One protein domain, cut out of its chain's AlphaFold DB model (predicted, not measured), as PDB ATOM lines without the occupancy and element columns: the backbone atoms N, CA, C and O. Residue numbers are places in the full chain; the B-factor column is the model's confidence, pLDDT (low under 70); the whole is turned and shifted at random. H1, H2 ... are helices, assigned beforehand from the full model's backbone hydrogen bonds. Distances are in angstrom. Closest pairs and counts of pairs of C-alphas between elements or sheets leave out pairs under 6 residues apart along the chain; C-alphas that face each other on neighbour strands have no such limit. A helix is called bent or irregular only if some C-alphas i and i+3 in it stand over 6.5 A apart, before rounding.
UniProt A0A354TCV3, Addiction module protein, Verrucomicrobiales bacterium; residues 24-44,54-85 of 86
ATOM      1  N   GLU A  24     177.549 189.773 149.657       86.00
ATOM      2  CA  GLU A  24     178.454 189.005 148.802       86.00
ATOM      3  C   GLU A  24     177.724 188.388 147.605       86.00
ATOM      4  O   GLU A  24     178.223 188.445 146.482       86.00
ATOM      5  N   LEU A  25     176.499 187.895 147.818       83.25
ATOM      6  CA  LEU A  25     175.655 187.355 146.755       83.25
ATOM      7  C   LEU A  25     175.137 188.470 145.848       83.25
ATOM      8  O   LEU A  25     175.139 188.312 144.628       83.25
ATOM      9  N   ALA A  26     174.762 189.621 146.413       83.12
ATOM     10  CA  ALA A  26     174.299 190.780 145.647       83.12
ATOM     11  C   ALA A  26     175.366 191.329 144.679       83.12
ATOM     12  O   ALA A  26     175.025 191.810 143.596       83.12
ATOM     13  N   ARG A  27     176.652 191.216 145.038       88.69
ATOM     14  CA  ARG A  27     177.797 191.650 144.215       88.69
ATOM     15  C   ARG A  27     178.114 190.705 143.053       88.69
ATOM     16  O   ARG A  27     178.864 191.084 142.153       88.69
ATOM     17  N   LEU A  28     177.567 189.489 143.042       88.44
ATOM     18  CA  LEU A  28     177.829 188.533 141.971       88.44
ATOM     19  C   LEU A  28     177.133 188.944 140.658       88.44
ATOM     20  O   LEU A  28     175.950 189.320 140.655       88.44
ATOM     21  N   PRO A  29     177.806 188.769 139.502       93.50
ATOM     22  CA  PRO A  29     177.161 188.877 138.200       93.50
ATOM     23  C   PRO A  29     175.923 187.976 138.119       93.50
ATOM     24  O   PRO A  29     175.923 186.862 138.646       93.50
ATOM     25  N   LYS A  30     174.878 188.424 137.409       87.94
ATOM     26  CA  LYS A  30     173.593 187.703 137.289       87.94
ATOM     27  C   LYS A  30     173.777 186.224 136.927       87.94
ATOM     28  O   LYS A  30     173.175 185.371 137.566       87.94
ATOM     29  N   ALA A  31     174.638 185.919 135.956       91.69
ATOM     30  CA  ALA A  31     174.910 184.545 135.532       91.69
ATOM     31  C   ALA A  31     175.458 183.665 136.673       91.69
ATOM     32  O   ALA A  31     175.009 182.536 136.845       91.69
ATOM     33  N   ARG A  32     176.372 184.197 137.498       91.25
ATOM     34  CA  ARG A  32     176.914 183.472 138.658       91.25
ATOM     35  C   ARG A  32     175.872 183.279 139.753       91.25
ATOM     36  O   ARG A  32     175.821 182.202 140.331       91.25
ATOM     37  N   ARG A  33     175.010 184.276 139.991       89.38
ATOM     38  CA  ARG A  33     173.880 184.125 140.922       89.38
ATOM     39  C   ARG A  33     172.929 183.014 140.493       89.38
ATOM     40  O   ARG A  33     172.486 182.255 141.342       89.38
ATOM     41  N   MET A  34     172.623 182.912 139.198       89.06
ATOM     42  CA  MET A  34     171.724 181.861 138.703       89.06
ATOM     43  C   MET A  34     172.360 180.478 138.792       89.06
ATOM     44  O   MET A  34     171.697 179.554 139.243       89.06
ATOM     45  N   LYS A  35     173.649 180.352 138.453       91.62
ATOM     46  CA  LYS A  35     174.391 179.094 138.621       91.62
ATOM     47  C   LYS A  35     174.405 178.633 140.080       91.62
ATOM     48  O   LYS A  35     174.122 177.479 140.355       91.62
ATOM     49  N   LEU A  36     174.675 179.552 141.008       89.38
ATOM     50  CA  LEU A  36     174.676 179.250 142.437       89.38
ATOM     51  C   LEU A  36     173.282 178.862 142.948       89.38
ATOM     52  O   LEU A  36     173.166 177.950 143.755       89.38
ATOM     53  N   ALA A  37     172.226 179.542 142.491       86.62
ATOM     54  CA  ALA A  37     170.858 179.188 142.862       86.62
ATOM     55  C   ALA A  37     170.488 177.773 142.390       86.62
ATOM     56  O   ALA A  37     169.861 177.034 143.142       86.62
ATOM     57  N   ASP A  38     170.908 177.398 141.180       87.56
ATOM     58  CA  ASP A  38     170.710 176.056 140.631       87.56
ATOM     59  C   ASP A  38     171.490 174.998 141.432       87.56
ATOM     60  O   ASP A  38     170.917 174.006 141.873       87.56
ATOM     61  N   GLU A  39     172.766 175.253 141.734       90.12
ATOM     62  CA  GLU A  39     173.597 174.365 142.559       90.12
ATOM     63  C   GLU A  39     173.016 174.180 143.972       90.12
ATOM     64  O   GLU A  39     172.929 173.053 144.460       90.12
ATOM     65  N   LEU A  40     172.565 175.264 144.614       86.38
ATOM     66  CA  LEU A  40     171.913 175.209 145.925       86.38
ATOM     67  C   LEU A  40     170.598 174.433 145.868       86.38
ATOM     68  O   LEU A  40     170.338 173.610 146.746       86.38
ATOM     69  N   TRP A  41     169.789 174.663 144.833       84.25
ATOM     70  CA  TRP A  41     168.548 173.926 144.628       84.25
ATOM     71  C   TRP A  41     168.815 172.426 144.511       84.25
ATOM     72  O   TRP A  41     168.202 171.648 145.237       84.25
ATOM     73  N   MET A  42     169.778 172.022 143.679       84.62
ATOM     74  CA  MET A  42     170.145 170.613 143.516       84.62
ATOM     75  C   MET A  42     170.746 170.014 144.789       84.62
ATOM     76  O   MET A  42     170.471 168.859 145.098       84.62
ATOM     77  N   SER A  43     171.504 170.793 145.567       81.62
ATOM     78  CA  SER A  43     172.084 170.327 146.834       81.62
ATOM     79  C   SER A  43     171.038 169.998 147.906       81.62
ATOM     80  O   SER A  43     171.300 169.185 148.788       81.62
ATOM     81  N   GLY A  44     169.851 170.610 147.828       73.62
ATOM     82  CA  GLY A  44     168.735 170.331 148.731       73.62
ATOM     83  C   GLY A  44     167.873 169.141 148.306       73.62
ATOM     84  O   GLY A  44     166.967 168.755 149.043       73.62
ATOM     85  N   TRP A  54     153.357 167.197 158.645       87.75
ATOM     86  CA  TRP A  54     152.196 167.936 158.138       87.75
ATOM     87  C   TRP A  54     152.196 168.107 156.608       87.75
ATOM     88  O   TRP A  54     151.132 168.273 156.001       87.75
ATOM     89  N   HIS A  55     153.366 168.064 155.955       87.88
ATOM     90  CA  HIS A  55     153.433 168.053 154.492       87.88
ATOM     91  C   HIS A  55     152.813 166.773 153.937       87.88
ATOM     92  O   HIS A  55     152.010 166.854 153.008       87.88
ATOM     93  N   GLN A  56     153.141 165.618 154.525       86.88
ATOM     94  CA  GLN A  56     152.562 164.337 154.130       86.88
ATOM     95  C   GLN A  56     151.048 164.347 154.346       86.88
ATOM     96  O   GLN A  56     150.302 164.055 153.420       86.88
ATOM     97  N   GLU A  57     150.585 164.823 155.505       92.56
ATOM     98  CA  GLU A  57     149.151 164.964 155.803       92.56
ATOM     99  C   GLU A  57     148.432 165.853 154.774       92.56
ATOM    100  O   GLU A  57     147.318 165.561 154.337       92.56
ATOM    101  N   THR A  58     149.088 166.931 154.332       92.88
ATOM    102  CA  THR A  58     148.555 167.819 153.291       92.88
ATOM    103  C   THR A  58     148.458 167.114 151.940       92.88
ATOM    104  O   THR A  58     147.479 167.312 151.214       92.88
ATOM    105  N   LEU A  59     149.465 166.319 151.570       91.56
ATOM    106  CA  LEU A  59     149.458 165.546 150.328       91.56
ATOM    107  C   LEU A  59     148.372 164.471 150.361       91.56
ATOM    108  O   LEU A  59     147.590 164.386 149.415       91.56
ATOM    109  N   ASP A  60     148.261 163.740 151.466       93.31
ATOM    110  CA  ASP A  60     147.251 162.700 151.662       93.31
ATOM    111  C   ASP A  60     145.839 163.287 151.577       93.31
ATOM    112  O   ASP A  60     144.986 162.766 150.852       93.31
ATOM    113  N   GLN A  61     145.595 164.428 152.230       93.94
ATOM    114  CA  GLN A  61     144.312 165.126 152.158       93.94
ATOM    115  C   GLN A  61     143.974 165.551 150.722       93.94
ATOM    116  O   GLN A  61     142.862 165.320 150.242       93.94
ATOM    117  N   ARG A  62     144.937 166.140 150.000       93.88
ATOM    118  CA  ARG A  62     144.747 166.544 148.595       93.88
ATOM    119  C   ARG A  62     144.485 165.346 147.691       93.88
ATOM    120  O   ARG A  62     143.669 165.441 146.774       93.88
ATOM    121  N   TRP A  63     145.152 164.230 147.953       92.62
ATOM    122  CA  TRP A  63     144.964 162.989 147.218       92.62
ATOM    123  C   TRP A  63     143.559 162.418 147.425       92.62
ATOM    124  O   TRP A  63     142.869 162.080 146.461       92.62
ATOM    125  N   GLN A  64     143.078 162.403 148.669       95.56
ATOM    126  CA  GLN A  64     141.707 162.001 148.989       95.56
ATOM    127  C   GLN A  64     140.670 162.915 148.327       95.56
ATOM    128  O   GLN A  64     139.704 162.425 147.744       95.56
ATOM    129  N   ASP A  65     140.869 164.233 148.360       94.94
ATOM    130  CA  ASP A  65     139.946 165.184 147.732       94.94
ATOM    131  C   ASP A  65     139.934 165.073 146.201       94.94
ATOM    132  O   ASP A  65     138.892 165.283 145.572       94.94
ATOM    133  N   TYR A  66     141.063 164.708 145.590       90.94
ATOM    134  CA  TYR A  66     141.134 164.366 144.171       90.94
ATOM    135  C   TYR A  66     140.296 163.121 143.844       90.94
ATOM    136  O   TYR A  66     139.468 163.161 142.927       90.94
ATOM    137  N   HIS A  67     140.460 162.040 144.611       91.56
ATOM    138  CA  HIS A  67     139.698 160.801 144.421       91.56
ATOM    139  C   HIS A  67     138.204 160.969 144.712       91.56
ATOM    140  O   HIS A  67     137.375 160.403 144.003       91.56
ATOM    141  N   ALA A  68     137.854 161.804 145.689       94.38
ATOM    142  CA  ALA A  68     136.475 162.153 146.014       94.38
ATOM    143  C   ALA A  68     135.838 163.147 145.019       94.38
ATOM    144  O   ALA A  68     134.693 163.549 145.215       94.38
ATOM    145  N   GLY A  69     136.564 163.587 143.983       92.50
ATOM    146  CA  GLY A  69     136.048 164.503 142.960       92.50
ATOM    147  C   GLY A  69     135.841 165.945 143.435       92.50
ATOM    148  O   GLY A  69     135.225 166.736 142.724       92.50
ATOM    149  N   LYS A  70     136.366 166.317 144.608       92.50
ATOM    150  CA  LYS A  70     136.246 167.676 145.166       92.50
ATOM    151  C   LYS A  70     137.222 168.669 144.532       92.50
ATOM    152  O   LYS A  70     137.061 169.876 144.689       92.50
ATOM    153  N   THR A  71     138.233 168.169 143.822       87.19
ATOM    154  CA  THR A  71     139.239 168.989 143.138       87.19
ATOM    155  C   THR A  71     138.989 169.001 141.632       87.19
ATOM    156  O   THR A  71     138.946 167.949 140.993       87.19
ATOM    157  N   LYS A  72     138.871 170.199 141.039       85.00
ATOM    158  CA  LYS A  72     138.725 170.353 139.584       85.00
ATOM    159  C   LYS A  72     140.005 169.903 138.876       85.00
ATOM    160  O   LYS A  72     141.081 170.442 139.127       85.00
ATOM    161  N   ARG A  73     139.871 168.957 137.946       85.31
ATOM    162  CA  ARG A  73     140.962 168.534 137.060       85.31
ATOM    163  C   ARG A  73     141.109 169.536 135.922       85.31
ATOM    164  O   ARG A  73     140.109 170.034 135.410       85.31
ATOM    165  N   LEU A  74     142.349 169.816 135.545       87.81
ATOM    166  CA  LEU A  74     142.646 170.521 134.305       87.81
ATOM    167  C   LEU A  74     142.919 169.485 133.226       87.81
ATOM    168  O   LEU A  74     143.696 168.553 133.431       87.81
ATOM    169  N   THR A  75     142.289 169.664 132.077       91.00
ATOM    170  CA  THR A  75     142.691 168.985 130.849       91.00
ATOM    171  C   THR A  75     144.043 169.520 130.375       91.00
ATOM    172  O   THR A  75     144.428 170.648 130.699       91.00
ATOM    173  N   LEU A  76     144.752 168.735 129.561       90.69
ATOM    174  CA  LEU A  76     146.016 169.161 128.952       90.69
ATOM    175  C   LEU A  76     145.853 170.486 128.187       90.69
ATOM    176  O   LEU A  76     146.616 171.421 128.396       90.69
ATOM    177  N   LYS A  77     144.774 170.616 127.411       93.75
ATOM    178  CA  LYS A  77     144.440 171.843 126.680       93.75
ATOM    179  C   LYS A  77     144.203 173.044 127.603       93.75
ATOM    180  O   LYS A  77     144.616 174.160 127.298       93.75
ATOM    181  N   GLU A  78     143.528 172.854 128.740       93.25
ATOM    182  CA  GLU A  78     143.365 173.924 129.737       93.25
ATOM    183  C   GLU A  78     144.701 174.327 130.371       93.25
ATOM    184  O   GLU A  78     144.892 175.507 130.672       93.25
ATOM    185  N   LEU A  79     145.614 173.373 130.572       92.19
ATOM    186  CA  LEU A  79     146.960 173.645 131.071       92.19
ATOM    187  C   LEU A  79     147.778 174.449 130.052       92.19
ATOM    188  O   LEU A  79     148.301 175.507 130.401       92.19
ATOM    189  N   GLU A  80     147.825 174.008 128.796       94.81
ATOM    190  CA  GLU A  80     148.519 174.693 127.695       94.81
ATOM    191  C   GLU A  80     148.029 176.135 127.531       94.81
ATOM    192  O   GLU A  80     148.823 177.076 127.519       94.81
ATOM    193  N   ASN A  81     146.707 176.337 127.528       94.44
ATOM    194  CA  ASN A  81     146.102 177.665 127.434       94.44
ATOM    195  C   ASN A  81     146.479 178.596 128.598       94.44
ATOM    196  O   ASN A  81     146.467 179.816 128.435       94.44
ATOM    197  N   ARG A  82     146.757 178.056 129.791       92.75
ATOM    198  CA  ARG A  82     147.211 178.856 130.941       92.75
ATOM    199  C   ARG A  82     148.680 179.230 130.824       92.75
ATOM    200  O   ARG A  82     149.037 180.335 131.220       92.75
ATOM    201  N   LEU A  83     149.506 178.321 130.311       91.62
ATOM    202  CA  LEU A  83     150.932 178.562 130.106       91.62
ATOM    203  C   LEU A  83     151.168 179.598 129.005       91.62
ATOM    204  O   LEU A  83     151.973 180.494 129.201       91.62
ATOM    205  N   ALA A  84     150.397 179.549 127.916       90.44
ATOM    206  CA  ALA A  84     150.502 180.505 126.810       90.44
ATOM    207  C   ALA A  84     150.069 181.948 127.160       90.44
ATOM    208  O   ALA A  84     150.299 182.861 126.375       90.44
ATOM    209  N   LYS A  85     149.402 182.159 128.305       79.94
ATOM    210  CA  LYS A  85     148.950 183.482 128.783       79.94
ATOM    211  C   LYS A  85     149.907 184.140 129.786       79.94
ATOM    212  O   LYS A  85     149.589 185.222 130.277       79.94
TER     213      LYS A  85
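This is residues 24 to 44 and 54 to 85 of the 86 residues of the protein "Addiction module protein" of Verrucomicrobiales bacterium (UniProt A0A354TCV3). Three separate helices are spread out with no shared core: H1 stands alone at one end of the longest axis, and at the other end H2 and H3 are the two arms of an open bracket joined by the strung-out residues 68 to 75. A cut in the chain lies between H1 and this bracket, and the space between them is empty. The printed part has 53 residues with three named helices, in the order H1, H2, H3 along the chain, and no named strand; the class is all helix, with 36 of the residues in the helices. The whole is extended, with a radius of gyration of the C-alphas of 18.9 A, and only just flat, with spans of 50 by 33 by 15 A.

H1, residues 30 to 43, and H2, residues 54 to 67, have 14 residues each and are the longest helices. H1 and H2 are apart, with no C-alpha of the one within 8 A of the other. H3, residues 76 to 83, is apart from H2, to which a short link of 8 residues joins it. H1 and H3 are apart too. Residues 37 to 44, of which 37 to 43 belong to H1, stand free. So do residues 54 to 61, which belong to H2, residues 64 to 69, of which 64 to 67 belong to H2, and residues 72 to 85, of which 76 to 83 belong to H3. In H1, H2 and H3 every backbone O i to N i+4 pair is within hydrogen-bond range, and no helix is bent or irregular.

H1 begins at C-alpha 30 at (173.593, 187.703, 137.289) and measures 19.9 A from its first to its last C-alpha. H2 begins at C-alpha 54 at (152.196, 167.936, 158.138), after the cut, and is also 19.9 A long. H3 has 8 residues, measures 10.7 A and ends at C-alpha 83 at (150.932, 178.562, 130.106). Residues 24 to 29 come before H1, and Ala 84 and Lys 85 follow H3.

The two C-alphas farthest apart are those of Arg 27 and Ala 68, at 50.8 A. The C-alphas of Glu 24 and Lys 85, the first and last printed residues, are 36.1 A apart. Residues 45 to 53 are not printed, and the gap across this cut, from C-alpha 44 to C-alpha 54, is 19.2 A. The link printed whole, H2 to H3, is short. The mean pLDDT of the printed part is 89.5, and no printed residue is under 70.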